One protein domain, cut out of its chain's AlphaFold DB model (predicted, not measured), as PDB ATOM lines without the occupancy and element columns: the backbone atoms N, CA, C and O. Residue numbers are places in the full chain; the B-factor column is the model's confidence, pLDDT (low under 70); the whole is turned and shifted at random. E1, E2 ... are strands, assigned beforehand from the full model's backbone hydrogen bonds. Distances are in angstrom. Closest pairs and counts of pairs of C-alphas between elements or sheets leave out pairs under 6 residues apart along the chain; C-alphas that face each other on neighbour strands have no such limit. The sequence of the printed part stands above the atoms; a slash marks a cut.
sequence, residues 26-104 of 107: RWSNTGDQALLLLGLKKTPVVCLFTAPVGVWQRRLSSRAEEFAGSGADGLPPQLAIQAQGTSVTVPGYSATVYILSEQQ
ATOM      1  N   ARG A  26     167.878 -33.286  44.687       56.44
ATOM      2  CA  ARG A  26     168.928 -32.349  44.256       56.44
ATOM      3  C   ARG A  26     170.242 -32.691  44.963       56.44
ATOM      4  O   ARG A  26     170.296 -32.610  46.187       56.44
ATOM      5  N   TRP A  27     171.302 -33.003  44.214       57.44
ATOM      6  CA  TRP A  27     172.663 -33.093  44.764       57.44
ATOM      7  C   TRP A  27     173.400 -31.754  44.581       57.44
ATOM      8  O   TRP A  27     173.455 -31.213  43.482       57.44
ATOM      9  N   SER A  28     174.010 -31.298  45.678       48.16
ATOM     10  CA  SER A  28     175.210 -30.446  45.777       48.16
ATOM     11  C   SER A  28     175.019 -28.940  46.008       48.16
ATOM     12  O   SER A  28     174.137 -28.292  45.449       48.16
ATOM     13  N   ASN A  29     175.925 -28.406  46.838       48.50
ATOM     14  CA  ASN A  29     176.220 -26.978  46.985       48.50
ATOM     15  C   ASN A  29     177.364 -26.531  46.041       48.50
ATOM     16  O   ASN A  29     177.692 -25.351  46.007       48.50
ATOM     17  N   THR A  30     177.963 -27.469  45.292       51.38
ATOM     18  CA  THR A  30     179.071 -27.301  44.333       51.38
ATOM     19  C   THR A  30     179.082 -28.514  43.387       51.38
ATOM     20  O   THR A  30     179.425 -29.615  43.827       51.38
ATOM     21  N   GLY A  31     178.684 -28.338  42.118       59.25
ATOM     22  CA  GLY A  31     178.619 -29.410  41.107       59.25
ATOM     23  C   GLY A  31     177.232 -29.649  40.490       59.25
ATOM     24  O   GLY A  31     176.269 -28.938  40.789       59.25
ATOM     25  N   ASP A  32     177.150 -30.667  39.630       68.12
ATOM     26  CA  ASP A  32     175.975 -31.001  38.817       68.12
ATOM     27  C   ASP A  32     174.766 -31.418  39.670       68.12
ATOM     28  O   ASP A  32     174.820 -32.360  40.464       68.12
ATOM     29  N   GLN A  33     173.637 -30.726  39.487       78.94
ATOM     30  CA  GLN A  33     172.391 -31.054  40.179       78.94
ATOM     31  C   GLN A  33     171.693 -32.210  39.467       78.94
ATOM     32  O   GLN A  33     171.428 -32.132  38.273       78.94
ATOM     33  N   ALA A  34     171.341 -33.258  40.206       82.12
ATOM     34  CA  ALA A  34     170.502 -34.333  39.691       82.12
ATOM     35  C   ALA A  34     169.009 -34.074  39.940       82.12
ATOM     36  O   ALA A  34     168.635 -33.274  40.797       82.12
ATOM     37  N   LEU A  35     168.173 -34.772  39.179       83.81
ATOM     38  CA  LEU A  35     166.729 -34.883  39.330       83.81
ATOM     39  C   LEU A  35     166.365 -36.357  39.119       83.81
ATOM     40  O   LEU A  35     166.658 -36.926  38.073       83.81
ATOM     41  N   LEU A  36     165.721 -36.979  40.104       85.69
ATOM     42  CA  LEU A  36     165.168 -38.327  39.988       85.69
ATOM     43  C   LEU A  36     163.652 -38.223  39.764       85.69
ATOM     44  O   LEU A  36     162.977 -37.406  40.382       85.69
ATOM     45  N   LEU A  37     163.106 -39.031  38.863       84.88
ATOM     46  CA  LEU A  37     161.669 -39.189  38.662       84.88
ATOM     47  C   LEU A  37     161.351 -40.676  38.726       84.88
ATOM     48  O   LEU A  37     161.869 -41.464  37.938       84.88
ATOM     49  N   LEU A  38     160.516 -41.050  39.690       85.31
ATOM     50  CA  LEU A  38     160.048 -42.417  39.870       85.31
ATOM     51  C   LEU A  38     158.571 -42.464  39.503       85.31
ATOM     52  O   LEU A  38     157.839 -41.544  39.833       85.31
ATOM     53  N   GLY A  39     158.131 -43.525  38.845       85.81
ATOM     54  CA  GLY A  39     156.725 -43.850  38.679       85.81
ATOM     55  C   GLY A  39     156.437 -45.146  39.409       85.81
ATOM     56  O   GLY A  39     156.835 -46.208  38.954       85.81
ATOM     57  N   LEU A  40     155.755 -45.083  40.551       82.94
ATOM     58  CA  LEU A  40     155.531 -46.259  41.410       82.94
ATOM     59  C   LEU A  40     154.181 -46.954  41.172       82.94
ATOM     60  O   LEU A  40     153.816 -47.884  41.884       82.94
ATOM     61  N   LYS A  41     153.400 -46.481  40.199       81.44
ATOM     62  CA  LYS A  41     152.111 -47.064  39.805       81.44
ATOM     63  C   LYS A  41     152.255 -47.828  38.500       81.44
ATOM     64  O   LYS A  41     153.111 -47.489  37.703       81.44
ATOM     65  N   LYS A  42     151.367 -48.792  38.244       83.81
ATOM     66  CA  LYS A  42     151.274 -49.446  36.927       83.81
ATOM     67  C   LYS A  42     150.849 -48.464  35.832       83.81
ATOM     68  O   LYS A  42     151.369 -48.511  34.725       83.81
ATOM     69  N   THR A  43     149.892 -47.593  36.138       85.62
ATOM     70  CA  THR A  43     149.374 -46.594  35.199       85.62
ATOM     71  C   THR A  43     150.249 -45.339  35.212       85.62
ATOM     72  O   THR A  43     150.648 -44.917  36.305       85.62
ATOM     73  N   PRO A  44     150.499 -44.706  34.053       87.25
ATOM     74  CA  PRO A  44     151.097 -43.378  34.007       87.25
ATOM     75  C   PRO A  44     150.303 -42.365  34.840       87.25
ATOM     76  O   PRO A  44     149.088 -42.498  35.007       87.25
ATOM     77  N   VAL A  45     150.993 -41.363  35.377       84.25
ATOM     78  CA  VAL A  45     150.395 -40.300  36.196       84.25
ATOM     79  C   VAL A  45     150.854 -38.951  35.665       84.25
ATOM     80  O   VAL A  45     152.040 -38.753  35.425       84.25
ATOM     81  N   VAL A  46     149.919 -38.016  35.502       86.06
ATOM     82  CA  VAL A  46     150.230 -36.626  35.156       86.06
ATOM     83  C   VAL A  46     150.533 -35.853  36.432       86.06
ATOM     84  O   VAL A  46     149.784 -35.938  37.406       86.06
ATOM     85  N   CYS A  47     151.643 -35.127  36.452       83.56
ATOM     86  CA  CYS A  47     152.106 -34.368  37.606       83.56
ATOM     87  C   CYS A  47     152.472 -32.947  37.196       83.56
ATOM     88  O   CYS A  47     153.122 -32.744  36.174       83.56
ATOM     89  N   LEU A  48     152.065 -31.973  38.008       85.62
ATOM     90  CA  LEU A  48     152.430 -30.573  37.834       85.62
ATOM     91  C   LEU A  48     153.650 -30.260  38.708       85.62
ATOM     92  O   LEU A  48     153.559 -30.292  39.935       85.62
ATOM     93  N   PHE A  49     154.784 -29.953  38.084       84.19
ATOM     94  CA  PHE A  49     156.003 -29.538  38.777       84.19
ATOM     95  C   PHE A  49     156.198 -28.032  38.678       84.19
ATOM     96  O   PHE A  49     156.351 -27.507  37.585       84.19
ATOM     97  N   THR A  50     156.259 -27.343  39.812       82.69
ATOM     98  CA  THR A  50     156.618 -25.912  39.896       82.69
ATOM     99  C   THR A  50     158.049 -25.695  40.399       82.69
ATOM    100  O   THR A  50     158.557 -24.579  40.429       82.69
ATOM    101  N   ALA A  51     158.716 -26.769  40.823       79.19
ATOM    102  CA  ALA A  51     160.100 -26.783  41.276       79.19
ATOM    103  C   ALA A  51     160.674 -28.201  41.117       79.19
ATOM    104  O   ALA A  51     159.918 -29.171  41.229       79.19
ATOM    105  N   PRO A  52     161.994 -28.350  40.917       80.81
ATOM    106  CA  PRO A  52     163.036 -27.335  40.875       80.81
ATOM    107  C   PRO A  52     163.147 -26.746  39.466       80.81
ATOM    108  O   PRO A  52     163.233 -27.479  38.485       80.81
ATOM    109  N   VAL A  53     163.143 -25.417  39.391       84.38
ATOM    110  CA  VAL A  53     163.142 -24.681  38.125       84.38
ATOM    111  C   VAL A  53     164.471 -24.852  37.391       84.38
ATOM    112  O   VAL A  53     165.536 -24.832  38.016       84.38
ATOM    113  N   GLY A  54     164.408 -25.047  36.076       87.56
ATOM    114  CA  GLY A  54     165.583 -25.243  35.233       87.56
ATOM    115  C   GLY A  54     165.353 -26.197  34.070       87.56
ATOM    116  O   GLY A  54     164.291 -26.805  33.921       87.56
ATOM    117  N   VAL A  55     166.394 -26.334  33.253       91.69
ATOM    118  CA  VAL A  55     166.439 -27.262  32.126       91.69
ATOM    119  C   VAL A  55     167.256 -28.484  32.515       91.69
ATOM    120  O   VAL A  55     168.431 -28.381  32.856       91.69
ATOM    121  N   TRP A  56     166.640 -29.654  32.420       90.69
ATOM    122  CA  TRP A  56     167.160 -30.927  32.892       90.69
ATOM    123  C   TRP A  56     167.378 -31.871  31.707       90.69
ATOM    124  O   TRP A  56     166.473 -32.074  30.904       90.69
ATOM    125  N   GLN A  57     168.554 -32.485  31.604       92.81
ATOM    126  CA  GLN A  57     168.921 -33.431  30.546       92.81
ATOM    127  C   GLN A  57     168.925 -34.860  31.081       92.81
ATOM    128  O   GLN A  57     169.585 -35.160  32.077       92.81
ATOM    129  N   ARG A  58     168.176 -35.749  30.431       92.31
ATOM    130  CA  ARG A  58     168.015 -37.147  30.831       92.31
ATOM    131  C   ARG A  58     169.340 -37.873  30.642       92.31
ATOM    132  O   ARG A  58     169.894 -37.888  29.548       92.31
ATOM    133  N   ARG A  59     169.835 -38.497  31.705       91.25
ATOM    134  CA  ARG A  59     171.044 -39.332  31.675       91.25
ATOM    135  C   ARG A  59     170.740 -40.813  31.740       91.25
ATOM    136  O   ARG A  59     171.491 -41.600  31.187       91.25
ATOM    137  N   LEU A  60     169.646 -41.182  32.399       90.12
ATOM    138  CA  LEU A  60     169.269 -42.580  32.549       90.12
ATOM    139  C   LEU A  60     167.756 -42.725  32.523       90.12
ATOM    140  O   LEU A  60     167.040 -41.901  33.092       90.12
ATOM    141  N   SER A  61     167.276 -43.797  31.903       91.94
ATOM    142  CA  SER A  61     165.887 -44.230  32.001       91.94
ATOM    143  C   SER A  61     165.832 -45.740  32.133       91.94
ATOM    144  O   SER A  61     166.339 -46.444  31.271       91.94
ATOM    145  N   SER A  62     165.139 -46.244  33.151       91.25
ATOM    146  CA  SER A  62     164.894 -47.681  33.326       91.25
ATOM    147  C   SER A  62     164.024 -48.289  32.220       91.25
ATOM    148  O   SER A  62     163.814 -49.494  32.207       91.25
ATOM    149  N   ARG A  63     163.453 -47.460  31.337       89.00
ATOM    150  CA  ARG A  63     162.640 -47.891  30.192       89.00
ATOM    151  C   ARG A  63     163.425 -47.915  28.876       89.00
ATOM    152  O   ARG A  63     162.818 -48.177  27.839       89.00
ATOM    153  N   ALA A  64     164.725 -47.621  28.901       87.94
ATOM    154  CA  ALA A  64     165.583 -47.771  27.731       87.94
ATOM    155  C   ALA A  64     165.712 -49.252  27.331       87.94
ATOM    156  O   ALA A  64     165.626 -50.142  28.179       87.94
ATOM    157  N   GLU A  65     165.917 -49.507  26.038       88.69
ATOM    158  CA  GLU A  65     166.002 -50.863  25.473       88.69
ATOM    159  C   GLU A  65     167.143 -51.686  26.091       88.69
ATOM    160  O   GLU A  65     166.981 -52.875  26.349       88.69
ATOM    161  N   GLU A  66     168.259 -51.036  26.437       87.88
ATOM    162  CA  GLU A  66     169.405 -51.642  27.137       87.88
ATOM    163  C   GLU A  66     169.054 -52.227  28.519       87.88
ATOM    164  O   GLU A  66     169.771 -53.086  29.029       87.88
ATOM    165  N   PHE A  67     167.924 -51.814  29.105       86.62
ATOM    166  CA  PHE A  67     167.374 -52.356  30.352       86.62
ATOM    167  C   PHE A  67     166.115 -53.206  30.118       86.62
ATOM    168  O   PHE A  67     165.283 -53.338  31.017       86.62
ATOM    169  N   ALA A  68     165.950 -53.760  28.911       85.25
ATOM    170  CA  ALA A  68     164.762 -54.501  28.474       85.25
ATOM    171  C   ALA A  68     163.453 -53.684  28.548       85.25
ATOM    172  O   ALA A  68     162.357 -54.239  28.666       85.25
ATOM    173  N   GLY A  69     163.558 -52.353  28.493       80.56
ATOM    174  CA  GLY A  69     162.415 -51.456  28.390       80.56
ATOM    175  C   GLY A  69     161.917 -51.300  26.951       80.56
ATOM    176  O   GLY A  69     162.599 -51.656  25.997       80.56
ATOM    177  N   SER A  70     160.712 -50.748  26.788       78.88
ATOM    178  CA  SER A  70     160.080 -50.588  25.470       78.88
ATOM    179  C   SER A  70     160.603 -49.409  24.645       78.88
ATOM    180  O   SER A  70     160.205 -49.280  23.492       78.88
ATOM    181  N   GLY A  71     161.388 -48.492  25.230       70.12
ATOM    182  CA  GLY A  71     161.858 -47.255  24.587       70.12
ATOM    183  C   GLY A  71     160.768 -46.206  24.283       70.12
ATOM    184  O   GLY A  71     161.025 -45.008  24.388       70.12
ATOM    185  N   ALA A  72     159.541 -46.642  23.984       62.53
ATOM    186  CA  ALA A  72     158.447 -45.843  23.428       62.53
ATOM    187  C   ALA A  72     157.706 -44.939  24.434       62.53
ATOM    188  O   ALA A  72     157.098 -43.954  24.030       62.53
ATOM    189  N   ASP A  73     157.801 -45.216  25.740       64.44
ATOM    190  CA  ASP A  73     157.042 -44.500  26.786       64.44
ATOM    191  C   ASP A  73     157.953 -43.820  27.820       64.44
ATOM    192  O   ASP A  73     157.693 -43.852  29.025       64.44
ATOM    193  N   GLY A  74     159.100 -43.298  27.389       72.56
ATOM    194  CA  GLY A  74     160.040 -42.615  28.275       72.56
ATOM    195  C   GLY A  74     159.654 -41.157  28.546       72.56
ATOM    196  O   GLY A  74     159.101 -40.475  27.690       72.56
ATOM    197  N   LEU A  75     160.031 -40.643  29.719       87.81
ATOM    198  CA  LEU A  75     160.086 -39.194  29.960       87.81
ATOM    199  C   LEU A  75     161.031 -38.520  28.942       87.81
ATOM    200  O   LEU A  75     161.989 -39.166  28.519       87.81
ATOM    201  N   PRO A  76     160.825 -37.255  28.541       90.12
ATOM    202  CA  PRO A  76     161.546 -36.657  27.413       90.12
ATOM    203  C   PRO A  76     163.067 -36.566  27.651       90.12
ATOM    204  O   PRO A  76     163.499 -36.467  28.798       90.12
ATOM    205  N   PRO A  77     163.914 -36.567  26.604       92.06
ATOM    206  CA  PRO A  77     165.365 -36.429  26.769       92.06
ATOM    207  C   PRO A  77     165.760 -35.110  27.449       92.06
ATOM    208  O   PRO A  77     166.753 -35.074  28.163       92.06
ATOM    209  N   GLN A  78     164.946 -34.067  27.299       93.50
ATOM    210  CA  GLN A  78     165.086 -32.790  27.983       93.50
ATOM    211  C   GLN A  78     163.772 -32.438  28.678       93.50
ATOM    212  O   GLN A  78     162.697 -32.595  28.101       93.50
ATOM    213  N   LEU A  79     163.854 -31.952  29.912       91.12
ATOM    214  CA  LEU A  79     162.719 -31.537  30.723       91.12
ATOM    215  C   LEU A  79     162.963 -30.116  31.238       91.12
ATOM    216  O   LEU A  79     163.907 -29.888  31.984       91.12
ATOM    217  N   ALA A  80     162.115 -29.166  30.858       92.69
ATOM    218  CA  ALA A  80     162.145 -27.808  31.395       92.69
ATOM    219  C   ALA A  80     161.068 -27.669  32.475       92.69
ATOM    220  O   ALA A  80     159.889 -27.810  32.165       92.69
ATOM    221  N   ILE A  81     161.467 -27.413  33.723       87.62
ATOM    222  CA  ILE A  81     160.544 -27.148  34.834       87.62
ATOM    223  C   ILE A  81     160.492 -25.639  35.051       87.62
ATOM    224  O   ILE A  81     161.513 -25.034  35.362       87.62
ATOM    225  N   GLN A  82     159.309 -25.050  34.909       88.12
ATOM    226  CA  GLN A  82     159.073 -23.613  35.065       88.12
ATOM    227  C   GLN A  82     158.381 -23.308  36.396       88.12
ATOM    228  O   GLN A  82     157.638 -24.137  36.927       88.12
ATOM    229  N   ALA A  83     158.582 -22.097  36.923       84.62
ATOM    230  CA  ALA A  83     157.967 -21.667  38.182       84.62
ATOM    231  C   ALA A  83     156.428 -21.649  38.104       84.62
ATOM    232  O   ALA A  83     155.749 -21.949  39.084       84.62
ATOM    233  N   GLN A  84     155.884 -21.358  36.919       88.00
ATOM    234  CA  GLN A  84     154.449 -21.333  36.615       88.00
ATOM    235  C   GLN A  84     153.831 -22.740  36.565       88.00
ATOM    236  O   GLN A  84     152.609 -22.878  36.602       88.00
ATOM    237  N   GLY A  85     154.664 -23.783  36.525       85.69
ATOM    238  CA  GLY A  85     154.242 -25.174  36.490       85.69
ATOM    239  C   GLY A  85     154.490 -25.840  35.140       85.69
ATOM    240  O   GLY A  85     154.183 -25.308  34.079       85.69
ATOM    241  N   THR A  86     155.002 -27.063  35.196       87.50
ATOM    242  CA  THR A  86     155.231 -27.933  34.045       87.50
ATOM    243  C   THR A  86     154.478 -29.235  34.253       87.50
ATOM    244  O   THR A  86     154.723 -29.950  35.226       87.50
ATOM    245  N   SER A  87     153.564 -29.550  33.337       89.12
ATOM    246  CA  SER A  87     152.854 -30.828  33.338       89.12
ATOM    247  C   SER A  87     153.735 -31.921  32.741       89.12
ATOM    248  O   SER A  87     154.236 -31.790  31.625       89.12
ATOM    249  N   VAL A  88     153.931 -33.005  33.484       87.56
ATOM    250  CA  VAL A  88     154.767 -34.138  33.091       87.56
ATOM    251  C   VAL A  88     153.998 -35.428  33.311       87.56
ATOM    252  O   VAL A  88     153.522 -35.701  34.411       87.56
ATOM    253  N   THR A  89     153.919 -36.254  32.271       89.06
ATOM    254  CA  THR A  89     153.379 -37.611  32.391       89.06
ATOM    255  C   THR A  89     154.496 -38.550  32.821       89.06
ATOM    256  O   THR A  89     155.379 -38.873  32.031       89.06
ATOM    257  N   VAL A  90     154.468 -38.984  34.079       87.31
ATOM    258  CA  VAL A  90     155.417 -39.956  34.622       87.31
ATOM    259  C   VAL A  90     154.936 -41.370  34.289       87.31
ATOM    260  O   VAL A  90     153.844 -41.756  34.723       87.31
ATOM    261  N   PRO A  91     155.719 -42.164  33.536       88.31
ATOM    262  CA  PRO A  91     155.349 -43.523  33.170       88.31
ATOM    263  C   PRO A  91     155.238 -44.425  34.392       88.31
ATOM    264  O   PRO A  91     155.972 -44.266  35.371       88.31
ATOM    265  N   GLY A  92     154.366 -45.425  34.311       86.69
ATOM    266  CA  GLY A  92     154.258 -46.423  35.361       86.69
ATOM    267  C   GLY A  92     155.502 -47.309  35.486       86.69
ATOM    268  O   GLY A  92     156.187 -47.560  34.492       86.69
ATOM    269  N   TYR A  93     155.785 -47.768  36.708       87.50
ATOM    270  CA  TYR A  93     156.951 -48.585  37.085       87.50
ATOM    271  C   TYR A  93     158.245 -48.136  36.397       87.50
ATOM    272  O   TYR A  93     158.895 -48.901  35.687       87.50
ATOM    273  N   SER A  94     158.583 -46.859  36.571       87.94
ATOM    274  CA  SER A  94     159.726 -46.228  35.911       87.94
ATOM    275  C   SER A  94     160.668 -45.555  36.903       87.94
ATOM    276  O   SER A  94     160.257 -45.125  37.982       87.94
ATOM    277  N   ALA A  95     161.938 -45.450  36.521       88.94
ATOM    278  CA  ALA A  95     162.930 -44.610  37.170       88.94
ATOM    279  C   ALA A  95     163.725 -43.863  36.097       88.94
ATOM    280  O   ALA A  95     164.206 -44.462  35.137       88.94
ATOM    281  N   THR A  96     163.839 -42.546  36.225       90.44
ATOM    282  CA  THR A  96     164.558 -41.696  35.271       90.44
ATOM    283  C   THR A  96     165.406 -40.682  36.018       90.44
ATOM    284  O   THR A  96     164.926 -40.045  36.954       90.44
ATOM    285  N   VAL A  97     166.658 -40.530  35.596       89.19
ATOM    286  CA  VAL A  97     167.598 -39.553  36.145       89.19
ATOM    287  C   VAL A  97     167.852 -38.474  35.109       89.19
ATOM    288  O   VAL A  97     168.168 -38.764  33.954       89.19
ATOM    289  N   TYR A  98     167.769 -37.232  35.556       89.69
ATOM    290  CA  TYR A  98     168.197 -36.054  34.830       89.69
ATOM    291  C   TYR A  98     169.333 -35.351  35.563       89.69
ATOM    292  O   TYR A  98     169.452 -35.453  36.782       89.69
ATOM    293  N   ILE A  99     170.121 -34.593  34.811       87.62
ATOM    294  CA  ILE A  99     171.121 -33.657  35.318       87.62
ATOM    295  C   ILE A  99     170.763 -32.255  34.832       87.62
ATOM    296  O   ILE A  99     170.338 -32.083  33.690       87.62
ATOM    297  N   LEU A 100     170.906 -31.257  35.695       86.75
ATOM    298  CA  LEU A 100     170.675 -29.863  35.353       86.75
ATOM    299  C   LEU A 100     171.670 -29.428  34.276       86.75
ATOM    300  O   LEU A 100     172.878 -29.551  34.449       86.75
ATOM    301  N   SER A 101     171.137 -28.918  33.178       86.19
ATOM    302  CA  SER A 101     171.901 -28.340  32.076       86.19
ATOM    303  C   SER A 101     171.982 -26.828  32.210       86.19
ATOM    304  O   SER A 101     173.047 -26.256  32.021       86.19
ATOM    305  N   GLU A 102     170.867 -26.178  32.556       80.19
ATOM    306  CA  GLU A 102     170.793 -24.721  32.683       80.19
ATOM    307  C   GLU A 102     169.914 -24.338  33.874       80.19
ATOM    308  O   GLU A 102     168.792 -24.833  34.033       80.19
ATOM    309  N   GLN A 103     170.423 -23.438  34.718       70.62
ATOM    310  CA  GLN A 103     169.606 -22.763  35.722       70.62
ATOM    311  C   GLN A 103     168.701 -21.765  34.994       70.62
ATOM    312  O   GLN A 103     169.197 -20.877  34.308       70.62
ATOM    313  N   GLN A 104     167.385 -21.882  35.157       61.03
ATOM    314  CA  GLN A 104     166.483 -20.807  34.755       61.03
ATOM    315  C   GLN A 104     166.443 -19.782  35.890       61.03
ATOM    316  O   GLN A 104     166.022 -20.106  37.003       61.03
TER     317      GLN A 104
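This is residues 26 to 104 of the 107 residues of an uncharacterized protein of Nitrospira sp. UW-LDO-01 (UniProt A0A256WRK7). Six strands make a small, flattened barrel that is only loosely closed: E1, E6, E3 and E4 form a curled, strongly twisted sheet, and the two-strand ribbon E2 and E5 lies across its open side. The long link of residues 62 to 77 follows E3. The printed part has 79 residues, with no named helix and strands E1 to E6 in chain order; both sheets, E1 - E6 - E3 - E4 and E2 - E5, are antiparallel. The class is all strand, though 37 of the 79 residues are in named elements. The whole is compact, with a radius of gyration of the C-alphas of 12.6 A and spans of 34 by 25 by 17 A.

E1, residues 34 to 39, is an edge strand, antiparallel to E6, residues 94 to 102, at 153 degrees; N 35 and O 98 are 2.8 A apart. E6 is antiparallel to E3, residues 54 to 61, at 142 degrees, with N 57 and O 99 at 2.8 A. E3 forms a hairpin with edge strand E4, residues 78 to 81; N 56 and O 79 are 2.8 A apart. E2, residues 45 to 49, is antiparallel to E5, residues 86 to 90, at 150 degrees, with N 47 and O 88 at 2.8 A. The closest C-alphas of E1 and E5, Gly 39 and Val 90, are 5.8 A apart; those of E2 and E4, Phe 49 and Ile 81, 6.5 A. E3 and E5 are apart.

E1 begins at C-alpha 34 (170.502, -34.333, 39.691) and is 16.8 A long. E2 measures 12.4 A, E3 19.3 A, E4 10.0 A and E5 12.0 A. E6, 24.4 A, ends at C-alpha 102 (170.793, -24.721, 32.683).

The C-alphas farthest apart, Thr 30 and Thr 43, are 36.6 A apart. The printed part has no cut; the link E3 to E4 is long. In this model pLDDT is under 70 at residues 26 to 32, 72 to 73 and 104.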